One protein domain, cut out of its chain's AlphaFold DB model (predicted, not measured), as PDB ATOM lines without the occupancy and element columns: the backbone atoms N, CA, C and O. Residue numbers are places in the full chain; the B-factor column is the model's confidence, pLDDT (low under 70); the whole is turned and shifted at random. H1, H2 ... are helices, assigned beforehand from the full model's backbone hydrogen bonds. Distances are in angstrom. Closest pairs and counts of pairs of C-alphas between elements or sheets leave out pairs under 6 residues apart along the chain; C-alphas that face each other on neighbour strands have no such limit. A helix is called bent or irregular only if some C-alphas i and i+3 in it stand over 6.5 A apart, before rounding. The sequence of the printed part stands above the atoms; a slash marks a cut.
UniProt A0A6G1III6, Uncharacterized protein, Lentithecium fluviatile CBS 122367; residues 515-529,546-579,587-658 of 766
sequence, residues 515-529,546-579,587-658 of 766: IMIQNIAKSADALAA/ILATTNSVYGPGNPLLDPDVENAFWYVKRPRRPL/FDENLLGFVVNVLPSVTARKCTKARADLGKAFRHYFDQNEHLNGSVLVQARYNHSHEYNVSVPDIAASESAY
ATOM      1  N   ILE A 515     176.575 153.797  99.487       86.56
ATOM      2  CA  ILE A 515     175.841 153.446 100.716       86.56
ATOM      3  C   ILE A 515     176.280 152.067 101.225       86.56
ATOM      4  O   ILE A 515     176.578 151.920 102.411       86.56
ATOM      5  N   MET A 516     176.375 151.066 100.347       83.25
ATOM      6  CA  MET A 516     176.792 149.711 100.720       83.25
ATOM      7  C   MET A 516     178.201 149.702 101.336       83.25
ATOM      8  O   MET A 516     178.395 149.147 102.417       83.25
ATOM      9  N   ILE A 517     179.166 150.389 100.715       82.50
ATOM     10  CA  ILE A 517     180.537 150.513 101.232       82.50
ATOM     11  C   ILE A 517     180.570 151.258 102.566       82.50
ATOM     12  O   ILE A 517     181.255 150.814 103.479       82.50
ATOM     13  N   GLN A 518     179.805 152.340 102.730       85.62
ATOM     14  CA  GLN A 518     179.732 153.067 104.004       85.62
ATOM     15  C   GLN A 518     179.166 152.212 105.149       85.62
ATOM     16  O   GLN A 518     179.579 152.384 106.294       85.62
ATOM     17  N   ASN A 519     178.238 151.291 104.867       86.06
ATOM     18  CA  ASN A 519     177.744 150.337 105.866       86.06
ATOM     19  C   ASN A 519     178.828 149.304 106.226       86.06
ATOM     20  O   ASN A 519     179.087 149.078 107.406       86.06
ATOM     21  N   ILE A 520     179.512 148.737 105.225       83.19
ATOM     22  CA  ILE A 520     180.595 147.759 105.430       83.19
ATOM     23  C   ILE A 520     181.780 148.385 106.186       83.19
ATOM     24  O   ILE A 520     182.296 147.765 107.114       83.19
ATOM     25  N   ALA A 521     182.172 149.616 105.845       82.31
ATOM     26  CA  ALA A 521     183.238 150.356 106.521       82.31
ATOM     27  C   ALA A 521     182.931 150.539 108.015       82.31
ATOM     28  O   ALA A 521     183.722 150.115 108.849       82.31
ATOM     29  N   LYS A 522     181.726 151.017 108.362       83.94
ATOM     30  CA  LYS A 522     181.287 151.145 109.765       83.94
ATOM     31  C   LYS A 522     181.340 149.823 110.540       83.94
ATOM     32  O   LYS A 522     181.656 149.827 111.729       83.94
ATOM     33  N   SER A 523     181.031 148.694 109.896       83.25
ATOM     34  CA  SER A 523     181.166 147.372 110.524       83.25
ATOM     35  C   SER A 523     182.633 146.973 110.721       83.25
ATOM     36  O   SER A 523     183.003 146.491 111.794       83.25
ATOM     37  N   ALA A 524     183.494 147.226 109.731       80.81
ATOM     38  CA  ALA A 524     184.932 146.988 109.839       80.81
ATOM     39  C   ALA A 524     185.570 147.836 110.959       80.81
ATOM     40  O   ALA A 524     186.298 147.294 111.792       80.81
ATOM     41  N   ASP A 525     185.213 149.119 111.058       82.62
ATOM     42  CA  ASP A 525     185.642 150.019 112.135       82.62
ATOM     43  C   ASP A 525     185.187 149.496 113.510       82.62
ATOM     44  O   ASP A 525     185.960 149.454 114.469       82.62
ATOM     45  N   ALA A 526     183.948 148.998 113.608       80.56
ATOM     46  CA  ALA A 526     183.428 148.387 114.830       80.56
ATOM     47  C   ALA A 526     184.136 147.067 115.212       80.56
ATOM     48  O   ALA A 526     184.093 146.669 116.385       80.56
ATOM     49  N   LEU A 527     184.789 146.385 114.262       77.62
ATOM     50  CA  LEU A 527     185.649 145.224 114.509       77.62
ATOM     51  C   LEU A 527     187.080 145.600 114.913       77.62
ATOM     52  O   LEU A 527     187.694 144.822 115.643       77.62
ATOM     53  N   ALA A 528     187.583 146.780 114.532       72.19
ATOM     54  CA  ALA A 528     188.932 147.280 114.837       72.19
ATOM     55  C   ALA A 528     189.162 147.661 116.323       72.19
ATOM     56  O   ALA A 528     190.062 148.428 116.662       72.19
ATOM     57  N   ALA A 529     188.347 147.126 117.237       68.19
ATOM     58  CA  ALA A 529     188.447 147.379 118.669       68.19
ATOM     59  C   ALA A 529     189.762 146.821 119.270       68.19
ATOM     60  O   ALA A 529     190.253 145.796 118.799       68.19
ATOM     61  N   ILE A 546     173.618 141.643 104.114       76.50
ATOM     62  CA  ILE A 546     172.202 141.980 103.985       76.50
ATOM     63  C   ILE A 546     171.955 143.423 104.372       76.50
ATOM     64  O   ILE A 546     171.479 144.146 103.509       76.50
ATOM     65  N   LEU A 547     172.338 143.890 105.562       83.38
ATOM     66  CA  LEU A 547     172.059 145.277 105.937       83.38
ATOM     67  C   LEU A 547     172.717 146.285 104.991       83.38
ATOM     68  O   LEU A 547     172.055 147.232 104.579       83.38
ATOM     69  N   ALA A 548     173.958 146.070 104.554       83.69
ATOM     70  CA  ALA A 548     174.614 146.948 103.589       83.69
ATOM     71  C   ALA A 548     173.890 146.983 102.227       83.69
ATOM     72  O   ALA A 548     173.756 148.055 101.634       83.69
ATOM     73  N   THR A 549     173.387 145.837 101.754       80.69
ATOM     74  CA  THR A 549     172.628 145.728 100.494       80.69
ATOM     75  C   THR A 549     171.209 146.281 100.629       80.69
ATOM     76  O   THR A 549     170.699 146.953  99.741       80.69
ATOM     77  N   THR A 550     170.531 146.025 101.742       83.50
ATOM     78  CA  THR A 550     169.128 146.407 101.925       83.50
ATOM     79  C   THR A 550     169.001 147.856 102.381       83.50
ATOM     80  O   THR A 550     168.040 148.508 102.000       83.50
ATOM     81  N   ASN A 551     169.998 148.416 103.073       90.12
ATOM     82  CA  ASN A 551     170.098 149.862 103.303       90.12
ATOM     83  C   ASN A 551     170.413 150.617 102.002       90.12
ATOM     84  O   ASN A 551     169.911 151.722 101.814       90.12
ATOM     85  N   SER A 552     171.205 150.044 101.083       88.75
ATOM     86  CA  SER A 552     171.461 150.683  99.784       88.75
ATOM     87  C   SER A 552     170.272 150.609  98.825       88.75
ATOM     88  O   SER A 552     170.138 151.491  97.982       88.75
ATOM     89  N   VAL A 553     169.382 149.619  98.969       85.56
ATOM     90  CA  VAL A 553     168.141 149.509  98.182       85.56
ATOM     91  C   VAL A 553     166.973 150.269  98.821       85.56
ATOM     92  O   VAL A 553     166.354 151.094  98.155       85.56
ATOM     93  N   TYR A 554     166.671 150.029 100.098       89.69
ATOM     94  CA  TYR A 554     165.474 150.557 100.770       89.69
ATOM     95  C   TYR A 554     165.695 151.875 101.524       89.69
ATOM     96  O   TYR A 554     164.724 152.480 101.978       89.69
ATOM     97  N   GLY A 555     166.940 152.344 101.643       91.19
ATOM     98  CA  GLY A 555     167.257 153.596 102.328       91.19
ATOM     99  C   GLY A 555     167.038 153.529 103.850       91.19
ATOM    100  O   GLY A 555     167.066 152.442 104.436       91.19
ATOM    101  N   PRO A 556     166.831 154.683 104.516       91.88
ATOM    102  CA  PRO A 556     166.695 154.763 105.974       91.88
ATOM    103  C   PRO A 556     165.510 153.976 106.553       91.88
ATOM    104  O   PRO A 556     165.609 153.480 107.670       91.88
ATOM    105  N   GLY A 557     164.417 153.834 105.796       88.94
ATOM    106  CA  GLY A 557     163.218 153.100 106.214       88.94
ATOM    107  C   GLY A 557     163.309 151.574 106.081       88.94
ATOM    108  O   GLY A 557     162.297 150.903 106.262       88.94
ATOM    109  N   ASN A 558     164.473 151.011 105.726       90.75
ATOM    110  CA  ASN A 558     164.658 149.582 105.452       90.75
ATOM    111  C   ASN A 558     164.020 148.664 106.531       90.75
ATOM    112  O   ASN A 558     164.534 148.606 107.652       90.75
ATOM    113  N   PRO A 559     162.990 147.855 106.194       89.00
ATOM    114  CA  PRO A 559     162.316 146.963 107.147       89.00
ATOM    115  C   PRO A 559     163.230 145.955 107.844       89.00
ATOM    116  O   PRO A 559     162.925 145.506 108.943       89.00
ATOM    117  N   LEU A 560     164.350 145.585 107.216       84.44
ATOM    118  CA  LEU A 560     165.295 144.603 107.753       84.44
ATOM    119  C   LEU A 560     166.220 145.179 108.837       84.44
ATOM    120  O   LEU A 560     167.010 144.433 109.404       84.44
ATOM    121  N   LEU A 561     166.104 146.475 109.158       87.31
ATOM    122  CA  LEU A 561     166.693 147.062 110.366       87.31
ATOM    123  C   LEU A 561     166.008 146.564 111.652       87.31
ATOM    124  O   LEU A 561     166.630 146.600 112.713       87.31
ATOM    125  N   ASP A 562     164.760 146.087 111.572       87.94
ATOM    126  CA  ASP A 562     164.096 145.386 112.674       87.94
ATOM    127  C   ASP A 562     164.644 143.943 112.775       87.94
ATOM    128  O   ASP A 562     164.457 143.147 111.842       87.94
ATOM    129  N   PRO A 563     165.283 143.555 113.899       84.50
ATOM    130  CA  PRO A 563     165.823 142.212 114.079       84.50
ATOM    131  C   PRO A 563     164.781 141.093 113.967       84.50
ATOM    132  O   PRO A 563     165.145 139.976 113.599       84.50
ATOM    133  N   ASP A 564     163.504 141.331 114.275       84.25
ATOM    134  CA  ASP A 564     162.463 140.305 114.137       84.25
ATOM    135  C   ASP A 564     162.079 140.092 112.664       84.25
ATOM    136  O   ASP A 564     161.878 138.951 112.233       84.25
ATOM    137  N   VAL A 565     162.083 141.160 111.858       83.00
ATOM    138  CA  VAL A 565     161.881 141.096 110.401       83.00
ATOM    139  C   VAL A 565     163.097 140.463 109.714       83.00
ATOM    140  O   VAL A 565     162.930 139.585 108.865       83.00
ATOM    141  N   GLU A 566     164.320 140.803 110.133       80.44
ATOM    142  CA  GLU A 566     165.555 140.146 109.675       80.44
ATOM    143  C   GLU A 566     165.548 138.645 110.022       80.44
ATOM    144  O   GLU A 566     165.825 137.784 109.179       80.44
ATOM    145  N   ASN A 567     165.146 138.287 111.246       78.25
ATOM    146  CA  ASN A 567     164.993 136.889 111.646       78.25
ATOM    147  C   ASN A 567     163.905 136.165 110.837       78.25
ATOM    148  O   ASN A 567     164.088 134.982 110.541       78.25
ATOM    149  N   ALA A 568     162.813 136.837 110.454       74.31
ATOM    150  CA  ALA A 568     161.776 136.282 109.584       74.31
ATOM    151  C   ALA A 568     162.293 136.051 108.153       74.31
ATOM    152  O   ALA A 568     162.161 134.934 107.640       74.31
ATOM    153  N   PHE A 569     162.974 137.033 107.546       72.25
ATOM    154  CA  PHE A 569     163.682 136.890 106.262       72.25
ATOM    155  C   PHE A 569     164.563 135.644 106.281       72.25
ATOM    156  O   PHE A 569     164.466 134.746 105.437       72.25
ATOM    157  N   TRP A 570     165.370 135.531 107.333       68.19
ATOM    158  CA  TRP A 570     166.267 134.411 107.500       68.19
ATOM    159  C   TRP A 570     165.601 133.106 107.879       68.19
ATOM    160  O   TRP A 570     166.222 132.066 107.661       68.19
ATOM    161  N   TYR A 571     164.385 133.130 108.426       64.75
ATOM    162  CA  TYR A 571     163.599 131.937 108.708       64.75
ATOM    163  C   TYR A 571     163.091 131.298 107.412       64.75
ATOM    164  O   TYR A 571     163.264 130.091 107.234       64.75
ATOM    165  N   VAL A 572     162.540 132.100 106.490       55.66
ATOM    166  CA  VAL A 572     162.135 131.651 105.140       55.66
ATOM    167  C   VAL A 572     163.300 130.957 104.420       55.66
ATOM    168  O   VAL A 572     163.091 129.973 103.718       55.66
ATOM    169  N   LYS A 573     164.530 131.430 104.663       54.41
ATOM    170  CA  LYS A 573     165.781 130.979 104.032       54.41
ATOM    171  C   LYS A 573     166.631 130.008 104.869       54.41
ATOM    172  O   LYS A 573     167.821 129.857 104.598       54.41
ATOM    173  N   ARG A 574     166.102 129.366 105.925       52.50
ATOM    174  CA  ARG A 574     166.864 128.301 106.624       52.50
ATOM    175  C   ARG A 574     166.669 126.954 105.927       52.50
ATOM    176  O   ARG A 574     165.516 126.547 105.784       52.50
ATOM    177  N   PRO A 575     167.729 126.185 105.631       44.91
ATOM    178  CA  PRO A 575     167.579 124.754 105.407       44.91
ATOM    179  C   PRO A 575     167.155 124.061 106.713       44.91
ATOM    180  O   PRO A 575     167.542 124.464 107.818       44.91
ATOM    181  N   ARG A 576     166.342 123.006 106.601       44.22
ATOM    182  CA  ARG A 576     166.074 122.085 107.714       44.22
ATOM    183  C   ARG A 576     167.320 121.206 107.922       44.22
ATOM    184  O   ARG A 576     168.133 121.063 107.013       44.22
ATOM    185  N   ARG A 577     167.505 120.611 109.110       44.50
ATOM    186  CA  ARG A 577     168.479 119.505 109.223       44.50
ATOM    187  C   ARG A 577     168.012 118.378 108.290       44.50
ATOM    188  O   ARG A 577     166.819 118.066 108.367       44.50
ATOM    189  N   PRO A 578     168.896 117.782 107.469       43.75
ATOM    190  CA  PRO A 578     168.505 116.709 106.565       43.75
ATOM    191  C   PRO A 578     167.906 115.541 107.351       43.75
ATOM    192  O   PRO A 578     168.338 115.229 108.468       43.75
ATOM    193  N   LEU A 579     166.898 114.900 106.763       45.53
ATOM    194  CA  LEU A 579     166.410 113.609 107.239       45.53
ATOM    195  C   LEU A 579     167.536 112.568 107.098       45.53
ATOM    196  O   LEU A 579     168.242 112.589 106.086       45.53
ATOM    197  N   PHE A 587     169.726 122.687  99.684       38.38
ATOM    198  CA  PHE A 587     169.290 123.964  99.111       38.38
ATOM    199  C   PHE A 587     167.772 124.154  99.275       38.38
ATOM    200  O   PHE A 587     166.966 123.423  98.708       38.38
ATOM    201  N   ASP A 588     167.403 125.147 100.085       49.81
ATOM    202  CA  ASP A 588     166.083 125.790 100.163       49.81
ATOM    203  C   ASP A 588     164.819 124.900 100.320       49.81
ATOM    204  O   ASP A 588     163.740 125.309  99.907       49.81
ATOM    205  N   GLU A 589     164.868 123.748 101.009       45.62
ATOM    206  CA  GLU A 589     163.679 122.889 101.269       45.62
ATOM    207  C   GLU A 589     162.441 123.621 101.843       45.62
ATOM    208  O   GLU A 589     161.313 123.196 101.601       45.62
ATOM    209  N   ASN A 590     162.605 124.726 102.586       47.84
ATOM    210  CA  ASN A 590     161.475 125.530 103.088       47.84
ATOM    211  C   ASN A 590     160.819 126.407 102.007       47.84
ATOM    212  O   ASN A 590     159.629 126.709 102.118       47.84
ATOM    213  N   LEU A 591     161.570 126.812 100.978       47.03
ATOM    214  CA  LEU A 591     161.040 127.491  99.798       47.03
ATOM    215  C   LEU A 591     160.566 126.465  98.764       47.03
ATOM    216  O   LEU A 591     159.478 126.619  98.226       47.03
ATOM    217  N   LEU A 592     161.309 125.377  98.557       45.66
ATOM    218  CA  LEU A 592     160.925 124.273  97.680       45.66
ATOM    219  C   LEU A 592     159.624 123.614  98.164       45.66
ATOM    220  O   LEU A 592     158.702 123.454  97.379       45.66
ATOM    221  N   GLY A 593     159.483 123.331  99.462       48.00
ATOM    222  CA  GLY A 593     158.241 122.809 100.047       48.00
ATOM    223  C   GLY A 593     157.060 123.787  99.985       48.00
ATOM    224  O   GLY A 593     155.908 123.357  99.975       48.00
ATOM    225  N   PHE A 594     157.329 125.095  99.893       42.94
ATOM    226  CA  PHE A 594     156.313 126.125  99.661       42.94
ATOM    227  C   PHE A 594     155.923 126.218  98.173       42.94
ATOM    228  O   PHE A 594     154.739 126.282  97.861       42.94
ATOM    229  N   VAL A 595     156.895 126.152  97.255       43.22
ATOM    230  CA  VAL A 595     156.708 126.196  95.790       43.22
ATOM    231  C   VAL A 595     156.060 124.916  95.250       43.22
ATOM    232  O   VAL A 595     155.185 124.984  94.394       43.22
ATOM    233  N   VAL A 596     156.426 123.752  95.791       48.56
ATOM    234  CA  VAL A 596     155.793 122.449  95.507       48.56
ATOM    235  C   VAL A 596     154.403 122.343  96.169       48.56
ATOM    236  O   VAL A 596     153.624 121.455  95.838       48.56
ATOM    237  N   ASN A 597     154.057 123.281  97.063       44.53
ATOM    238  CA  ASN A 597     152.713 123.544  97.597       44.53
ATOM    239  C   ASN A 597     151.973 122.336  98.225       44.53
ATOM    240  O   ASN A 597     150.746 122.326  98.337       44.53
ATOM    241  N   VAL A 598     152.697 121.320  98.706       45.19
ATOM    242  CA  VAL A 598     152.089 120.210  99.459       45.19
ATOM    243  C   VAL A 598     151.883 120.644 100.910       45.19
ATOM    244  O   VAL A 598     152.790 120.566 101.741       45.19
ATOM    245  N   LEU A 599     150.665 121.107 101.206       44.66
ATOM    246  CA  LEU A 599     150.191 121.482 102.546       44.66
ATOM    247  C   LEU A 599     151.165 122.416 103.306       44.66
ATOM    248  O   LEU A 599     151.575 122.082 104.424       44.66
ATOM    249  N   PRO A 600     151.536 123.598 102.764       48.12
ATOM    250  CA  PRO A 600     152.523 124.493 103.385       48.12
ATOM    251  C   PRO A 600     152.133 124.931 104.807       48.12
ATOM    252  O   PRO A 600     152.998 125.106 105.663       48.12
ATOM    253  N   SER A 601     150.835 124.989 105.120       51.38
ATOM    254  CA  SER A 601     150.292 125.205 106.472       51.38
ATOM    255  C   SER A 601     150.513 124.037 107.451       51.38
ATOM    256  O   SER A 601     150.051 124.095 108.593       51.38
ATOM    257  N   VAL A 602     151.229 122.982 107.056       53.09
ATOM    258  CA  VAL A 602     151.679 121.862 107.902       53.09
ATOM    259  C   VAL A 602     153.173 121.613 107.692       53.09
ATOM    260  O   VAL A 602     153.935 121.645 108.657       53.09
ATOM    261  N   THR A 603     153.602 121.437 106.439       46.78
ATOM    262  CA  THR A 603     154.995 121.138 106.065       46.78
ATOM    263  C   THR A 603     155.933 122.327 106.295       46.78
ATOM    264  O   THR A 603     157.077 122.131 106.714       46.78
ATOM    265  N   ALA A 604     155.429 123.555 106.125       59.41
ATOM    266  CA  ALA A 604     156.203 124.796 106.122       59.41
ATOM    267  C   ALA A 604     155.634 125.906 107.044       59.41
ATOM    268  O   ALA A 604     155.993 127.069 106.880       59.41
ATOM    269  N   ARG A 605     154.809 125.579 108.061       64.06
ATOM    270  CA  ARG A 605     154.096 126.539 108.958       64.06
ATOM    271  C   ARG A 605     154.875 127.801 109.333       64.06
ATOM    272  O   ARG A 605     154.354 128.911 109.277       64.06
ATOM    273  N   LYS A 606     156.122 127.620 109.768       60.97
ATOM    274  CA  LYS A 606     156.983 128.711 110.239       60.97
ATOM    275  C   LYS A 606     157.526 129.571 109.084       60.97
ATOM    276  O   LYS A 606     157.690 130.766 109.272       60.97
ATOM    277  N   CYS A 607     157.728 128.991 107.897       61.84
ATOM    278  CA  CYS A 607     158.017 129.719 106.656       61.84
ATOM    279  C   CYS A 607     156.794 130.549 106.223       61.84
ATOM    280  O   CYS A 607     156.938 131.729 105.924       61.84
ATOM    281  N   THR A 608     155.578 129.988 106.305       62.97
ATOM    282  CA  THR A 608     154.328 130.731 106.050       62.97
ATOM    283  C   THR A 608     154.165 131.922 106.998       62.97
ATOM    284  O   THR A 608     153.891 133.025 106.532       62.97
ATOM    285  N   LYS A 609     154.383 131.730 108.310       74.00
ATOM    286  CA  LYS A 609     154.378 132.841 109.278       74.00
ATOM    287  C   LYS A 609     155.447 133.882 108.940       74.00
ATOM    288  O   LYS A 609     155.115 135.052 108.826       74.00
ATOM    289  N   ALA A 610     156.688 133.462 108.711       66.75
ATOM    290  CA  ALA A 610     157.777 134.381 108.403       66.75
ATOM    291  C   ALA A 610     157.536 135.184 107.107       66.75
ATOM    292  O   ALA A 610     157.808 136.379 107.077       66.75
ATOM    293  N   ARG A 611     156.943 134.577 106.068       65.44
ATOM    294  CA  ARG A 611     156.508 135.286 104.849       65.44
ATOM    295  C   ARG A 611     155.403 136.310 105.134       65.44
ATOM    296  O   ARG A 611     155.423 137.385 104.548       65.44
ATOM    297  N   ALA A 612     154.457 136.001 106.024       72.00
ATOM    298  CA  ALA A 612     153.414 136.944 106.430       72.00
ATOM    299  C   ALA A 612     153.975 138.109 107.268       72.00
ATOM    300  O   ALA A 612     153.582 139.254 107.056       72.00
ATOM    301  N   ASP A 613     154.920 137.831 108.170       78.44
ATOM    302  CA  ASP A 613     155.604 138.849 108.975       78.44
ATOM    303  C   ASP A 613     156.426 139.799 108.072       78.44
ATOM    304  O   ASP A 613     156.312 141.017 108.200       78.44
ATOM    305  N   LEU A 614     157.155 139.259 107.083       73.81
ATOM    306  CA  LEU A 614     157.859 140.040 106.050       73.81
ATOM    307  C   LEU A 614     156.908 140.884 105.203       73.81
ATOM    308  O   LEU A 614     157.126 142.083 105.050       73.81
ATOM    309  N   GLY A 615     155.841 140.277 104.674       74.06
ATOM    310  CA  GLY A 615     154.852 140.983 103.859       74.06
ATOM    311  C   GLY A 615     154.189 142.129 104.624       74.06
ATOM    312  O   GLY A 615     153.955 143.187 104.051       74.06
ATOM    313  N   LYS A 616     153.959 141.971 105.936       81.12
ATOM    314  CA  LYS A 616     153.473 143.052 106.804       81.12
ATOM    315  C   LYS A 616     154.500 144.183 106.952       81.12
ATOM    316  O   LYS A 616     154.114 145.347 106.881       81.12
ATOM    317  N   ALA A 617     155.776 143.857 107.149       84.06
ATOM    318  CA  ALA A 617     156.841 144.845 107.321       84.06
ATOM    319  C   ALA A 617     157.110 145.645 106.032       84.06
ATOM    320  O   ALA A 617     157.125 146.873 106.058       84.06
ATOM    321  N   PHE A 618     157.219 144.967 104.884       83.31
ATOM    322  CA  PHE A 618     157.349 145.630 103.583       83.31
ATOM    323  C   PHE A 618     156.091 146.410 103.196       83.31
ATOM    324  O   PHE A 618     156.204 147.506 102.652       83.31
ATOM    325  N   ARG A 619     154.892 145.914 103.529       84.62
ATOM    326  CA  ARG A 619     153.660 146.687 103.349       84.62
ATOM    327  C   ARG A 619     153.711 147.993 104.137       84.62
ATOM    328  O   ARG A 619     153.424 149.029 103.560       84.62
ATOM    329  N   HIS A 620     154.099 147.962 105.413       88.81
ATOM    330  CA  HIS A 620     154.208 149.177 106.225       88.81
ATOM    331  C   HIS A 620     155.173 150.200 105.599       88.81
ATOM    332  O   HIS A 620     154.828 151.369 105.484       88.81
ATOM    333  N   TYR A 621     156.327 149.747 105.108       90.06
ATOM    334  CA  TYR A 621     157.299 150.577 104.387       90.06
ATOM    335  C   TYR A 621     156.722 151.260 103.135       90.06
ATOM    336  O   TYR A 621     156.927 152.458 102.929       90.06
ATOM    337  N   PHE A 622     155.957 150.533 102.316       87.75
ATOM    338  CA  PHE A 622     155.289 151.128 101.157       87.75
ATOM    339  C   PHE A 622     154.116 152.039 101.560       87.75
ATOM    340  O   PHE A 622     154.038 153.152 101.049       87.75
ATOM    341  N   ASP A 623     153.283 151.629 102.527       87.94
ATOM    342  CA  ASP A 623     152.151 152.405 103.065       87.94
ATOM    343  C   ASP A 623     152.613 153.742 103.708       87.94
ATOM    344  O   ASP A 623     151.853 154.707 103.737       87.94
ATOM    345  N   GLN A 624     153.852 153.830 104.220       90.94
ATOM    346  CA  GLN A 624     154.466 155.074 104.732       90.94
ATOM    347  C   GLN A 624     155.229 155.892 103.670       90.94
ATOM    348  O   GLN A 624     155.770 156.947 103.986       90.94
ATOM    349  N   ASN A 625     155.255 155.452 102.408       91.12
ATOM    350  CA  ASN A 625     156.021 156.058 101.309       91.12
ATOM    351  C   ASN A 625     157.551 156.099 101.513       91.12
ATOM    352  O   ASN A 625     158.249 156.851 100.832       91.12
ATOM    353  N   GLU A 626     158.109 155.250 102.379       90.38
ATOM    354  CA  GLU A 626     159.556 155.217 102.662       90.38
ATOM    355  C   GLU A 626     160.400 154.807 101.441       90.38
ATOM    356  O   GLU A 626     161.580 155.140 101.342       90.38
ATOM    357  N   HIS A 627     159.779 154.161 100.451       90.19
ATOM    358  CA  HIS A 627     160.381 153.867  99.150       90.19
ATOM    359  C   HIS A 627     160.838 155.118  98.379       90.19
ATOM    360  O   HIS A 627     161.756 155.015  97.568       90.19
ATOM    361  N   LEU A 628     160.276 156.302  98.664       91.62
ATOM    362  CA  LEU A 628     160.739 157.580  98.107       91.62
ATOM    363  C   LEU A 628     162.124 157.989  98.643       91.62
ATOM    364  O   LEU A 628     162.879 158.659  97.943       91.62
ATOM    365  N   ASN A 629     162.474 157.542  99.855       91.94
ATOM    366  CA  ASN A 629     163.794 157.717 100.475       91.94
ATOM    367  C   ASN A 629     164.758 156.554 100.148       91.94
ATOM    368  O   ASN A 629     165.934 156.594 100.523       91.94
ATOM    369  N   GLY A 630     164.260 155.508  99.483       88.94
ATOM    370  CA  GLY A 630     165.050 154.398  98.956       88.94
ATOM    371  C   GLY A 630     165.747 154.743  97.640       88.94
ATOM    372  O   GLY A 630     165.646 155.856  97.121       88.94
ATOM    373  N   SER A 631     166.469 153.780  97.072       89.62
ATOM    374  CA  SER A 631     167.188 153.987  95.816       89.62
ATOM    375  C   SER A 631     166.268 154.047  94.595       89.62
ATOM    376  O   SER A 631     165.128 153.579  94.600       89.62
ATOM    377  N   VAL A 632     166.820 154.537  93.481       89.94
ATOM    378  CA  VAL A 632     166.147 154.544  92.171       89.94
ATOM    379  C   VAL A 632     165.656 153.139  91.773       89.94
ATOM    380  O   VAL A 632     164.644 153.021  91.090       89.94
ATOM    381  N   LEU A 633     166.305 152.066  92.250       84.38
ATOM    382  CA  LEU A 633     165.869 150.682  92.033       84.38
ATOM    383  C   LEU A 633     164.525 150.368  92.710       84.38
ATOM    384  O   LEU A 633     163.637 149.831  92.047       84.38
ATOM    385  N   VAL A 634     164.353 150.674  94.005       87.56
ATOM    386  CA  VAL A 634     163.073 150.393  94.689       87.56
ATOM    387  C   VAL A 634     161.970 151.332  94.202       87.56
ATOM    388  O   VAL A 634     160.840 150.888  94.013       87.56
ATOM    389  N   GLN A 635     162.309 152.585  93.884       91.75
ATOM    390  CA  GLN A 635     161.379 153.524  93.252       91.75
ATOM    391  C   GLN A 635     160.903 153.007  91.887       91.75
ATOM    392  O   GLN A 635     159.704 152.971  91.634       91.75
ATOM    393  N   ALA A 636     161.808 152.522  91.027       86.88
ATOM    394  CA  ALA A 636     161.442 151.941  89.736       86.88
ATOM    395  C   ALA A 636     160.579 150.678  89.885       86.88
ATOM    396  O   ALA A 636     159.601 150.527  89.157       86.88
ATOM    397  N   ARG A 637     160.886 149.796  90.847       84.19
ATOM    398  CA  ARG A 637     160.058 148.612  91.153       84.19
ATOM    399  C   ARG A 637     158.655 148.989  91.616       84.19
ATOM    400  O   ARG A 637     157.687 148.400  91.133       84.19
ATOM    401  N   TYR A 638     158.545 149.957  92.525       87.06
ATOM    402  CA  TYR A 638     157.264 150.438  93.032       87.06
ATOM    403  C   TYR A 638     156.450 151.110  91.925       87.06
ATOM    404  O   TYR A 638     155.346 150.656  91.640       87.06
ATOM    405  N   ASN A 639     157.018 152.112  91.246       89.19
ATOM    406  CA  ASN A 639     156.349 152.862  90.180       89.19
ATOM    407  C   ASN A 639     155.859 151.931  89.072       89.19
ATOM    408  O   ASN A 639     154.692 151.985  88.700       89.19
ATOM    409  N   HIS A 640     156.712 151.012  88.617       84.62
ATOM    410  CA  HIS A 640     156.336 150.019  87.622       84.62
ATOM    411  C   HIS A 640     155.164 149.149  88.093       84.62
ATOM    412  O   HIS A 640     154.180 148.976  87.383       84.62
ATOM    413  N   SER A 641     155.233 148.610  89.310       78.94
ATOM    414  CA  SER A 641     154.165 147.753  89.835       78.94
ATOM    415  C   SER A 641     152.855 148.520  90.043       78.94
ATOM    416  O   SER A 641     151.780 147.992  89.767       78.94
ATOM    417  N   HIS A 642     152.946 149.786  90.444       80.81
ATOM    418  CA  HIS A 642     151.819 150.694  90.610       80.81
ATOM    419  C   HIS A 642     151.183 151.102  89.265       80.81
ATOM    420  O   HIS A 642     149.962 151.138  89.161       80.81
ATOM    421  N   GLU A 643     151.970 151.345  88.208       81.75
ATOM    422  CA  GLU A 643     151.469 151.582  86.838       81.75
ATOM    423  C   GLU A 643     150.641 150.397  86.310       81.75
ATOM    424  O   GLU A 643     149.655 150.584  85.596       81.75
ATOM    425  N   TYR A 644     151.000 149.178  86.719       72.75
ATOM    426  CA  TYR A 644     150.248 147.954  86.440       72.75
ATOM    427  C   TYR A 644     149.130 147.656  87.460       72.75
ATOM    428  O   TYR A 644     148.492 146.609  87.366       72.75
ATOM    429  N   ASN A 645     148.856 148.582  88.389       73.81
ATOM    430  CA  ASN A 645     147.924 148.501  89.525       73.81
ATOM    431  C   ASN A 645     148.065 147.214  90.366       73.81
ATOM    432  O   ASN A 645     147.081 146.685  90.884       73.81
ATOM    433  N   VAL A 646     149.292 146.706  90.520       66.75
ATOM    434  CA  VAL A 646     149.595 145.642  91.487       66.75
ATOM    435  C   VAL A 646     149.396 146.197  92.898       66.75
ATOM    436  O   VAL A 646     149.876 147.286  93.215       66.75
ATOM    437  N   SER A 647     148.689 145.459  93.756       71.06
ATOM    438  CA  SER A 647     148.384 145.936  95.107       71.06
ATOM    439  C   SER A 647     149.657 146.079  95.957       71.06
ATOM    440  O   SER A 647     150.575 145.262  95.863       71.06
ATOM    441  N   VAL A 648     149.715 147.086  96.838       72.94
ATOM    442  CA  VAL A 648     150.847 147.277  97.768       72.94
ATOM    443  C   VAL A 648     151.172 146.008  98.590       72.94
ATOM    444  O   VAL A 648     152.354 145.670  98.701       72.94
ATOM    445  N   PRO A 649     150.184 145.240  99.108       66.94
ATOM    446  CA  PRO A 649     150.427 143.917  99.694       66.94
ATOM    447  C   PRO A 649     151.170 142.916  98.794       66.94
ATOM    448  O   PRO A 649     151.987 142.146  99.303       66.94
ATOM    449  N   ASP A 650     150.911 142.912  97.485       62.03
ATOM    450  CA  ASP A 650     151.545 141.984  96.539       62.03
ATOM    451  C   ASP A 650     152.953 142.445  96.139       62.03
ATOM    452  O   ASP A 650     153.867 141.619  96.069       62.03
ATOM    453  N   ILE A 651     153.166 143.762  95.990       71.38
ATOM    454  CA  ILE A 651     154.505 144.364  95.828       71.38
ATOM    455  C   ILE A 651     155.395 143.944  97.008       71.38
ATOM    456  O   ILE A 651     156.473 143.373  96.816       71.38
ATOM    457  N   ALA A 652     154.898 144.131  98.236       64.31
ATOM    458  CA  ALA A 652     155.582 143.770  99.477       64.31
ATOM    459  C   ALA A 652     155.945 142.276  99.589       64.31
ATOM    460  O   ALA A 652     156.912 141.917 100.262       64.31
ATOM    461  N   ALA A 653     155.198 141.385  98.931       57.22
ATOM    462  CA  ALA A 653     155.412 139.940  98.998       57.22
ATOM    463  C   ALA A 653     156.518 139.409  98.056       57.22
ATOM    464  O   ALA A 653     156.784 138.198  98.061       57.22
ATOM    465  N   SER A 654     157.137 140.268  97.237       57.31
ATOM    466  CA  SER A 654     158.056 139.868  96.156       57.31
ATOM    467  C   SER A 654     159.561 139.911  96.503       57.31
ATOM    468  O   SER A 654     160.372 139.302  95.805       57.31
ATOM    469  N   GLU A 655     159.951 140.549  97.609       61.09
ATOM    470  CA  GLU A 655     161.308 141.087  97.826       61.09
ATOM    471  C   GLU A 655     162.286 140.216  98.676       61.09
ATOM    472  O   GLU A 655     162.815 140.687  99.684       61.09
ATOM    473  N   SER A 656     162.531 138.913  98.395       44.16
ATOM    474  CA  SER A 656     163.292 138.048  99.362       44.16
ATOM    475  C   SER A 656     164.191 136.868  98.856       44.16
ATOM    476  O   SER A 656     163.690 135.742  98.735       44.16
ATOM    477  N   ALA A 657     165.539 137.017  98.698       34.09
ATOM    478  CA  ALA A 657     166.508 135.889  98.459       34.09
ATOM    479  C   ALA A 657     168.060 136.121  98.646       34.09
ATOM    480  O   ALA A 657     168.508 137.245  98.458       34.09
ATOM    481  N   TYR A 658     168.845 135.016  98.876       30.22
ATOM    482  CA  TYR A 658     170.343 134.778  98.736       30.22
ATOM    483  C   TYR A 658     171.316 135.042  99.959       30.22
ATOM    484  O   TYR A 658     170.851 135.645 100.919       30.22
TER     485      TYR A 658
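What this domain is: This is residues 515 to 529, 546 to 579 and 587 to 658 of the 766 residues of an uncharacterized protein of Lentithecium fluviatile CBS 122367 (UniProt A0A6G1III6). A long helix, H6, makes the spine of a flat, all-helix domain; H3 crosses one side of it, and the short H9 packs on another side. H4 and H5 lie near the spine's first end; near its last end H7 packs on both H2 and H8, and H1 packs on H2 with residues 515 to 520, while residues 524 to 529 stick out. The printed part has 121 residues, 86 of them in nine named helices, in order H1 to H9, and no named strand. It is only just compact, close to loose, with a radius of gyration of the C-alphas of 16.1 A and spans of 46 by 42 by 20 A.

How they stand to each other: H1, residues 515 to 527, touches H2, residues 546 to 557, opposite ways at a steep tilt of 62 degrees; their closest C-alphas, Met 516 and Ala 548, are 4.5 A apart. H2 is irregular: C-alphas 553 and 556 are 9.5 A apart. H3, residues 563 to 572, touches H6, residues 605 to 623, opposite ways at a steep tilt of 50 degrees, closest at C-alphas of Ala 568 and Ala 610, 4.6 A. H4, residues 589 to 595, and H5, residues 600 to 603, touch only at the corner, and only just, with 3 pairs of C-alphas within 8 A, the closest Phe 594 and Pro 600, 5.6 A. H4 is close to H6 but not clearly touching, with C-alphas of Asn 590 and Cys 607 at 6.5 A. H7, residues 626 to 629, touches H2, with C-alphas of Glu 626 and Gly 557 closest at 5.5 A. H7 also touches H8, residues 632 to 643, at C-alphas of His 627 and Gln 635, 6.0 A. H9, residues 648 to 652, touches H6, with C-alphas of Ala 652 and Phe 618 closest at 4.8 A. H6 and H8 are only just apart, closest 8.4 A. Every O i to N i+4 pair is within hydrogen-bond range in H1, H3, H6, H8 and H9, against 6 of 8 in H2 and 2 of 3 in H4; H5 and H7 are too short for such a pair.

Where its parts are: H1 begins at C-alpha 515 (175.841, 153.446, 100.716) and is 18.8 A long. H2 measures 14.5 A, H3 14.3 A and H4 9.5 A. H6, 26.6 A, runs from C-alpha 605 (154.096, 126.539, 108.958) to C-alpha 623 (152.151, 152.405, 103.065). H8 is 15.9 A long, and H9 ends at C-alpha 652 (155.582, 143.770, 99.477).

The domain as a whole: The two C-alphas farthest apart, Ala 529 and Tyr 644, are 50.0 A apart. Residues 530 to 545 and 580 to 586 are not printed, with 22.6 A and 13.5 A between the C-alphas across these cuts. Of the links printed whole, each is tight. Mean pLDDT of the printed part is 72.0, and 45 residues are under 70, among them 570 to 579 and 587 to 608.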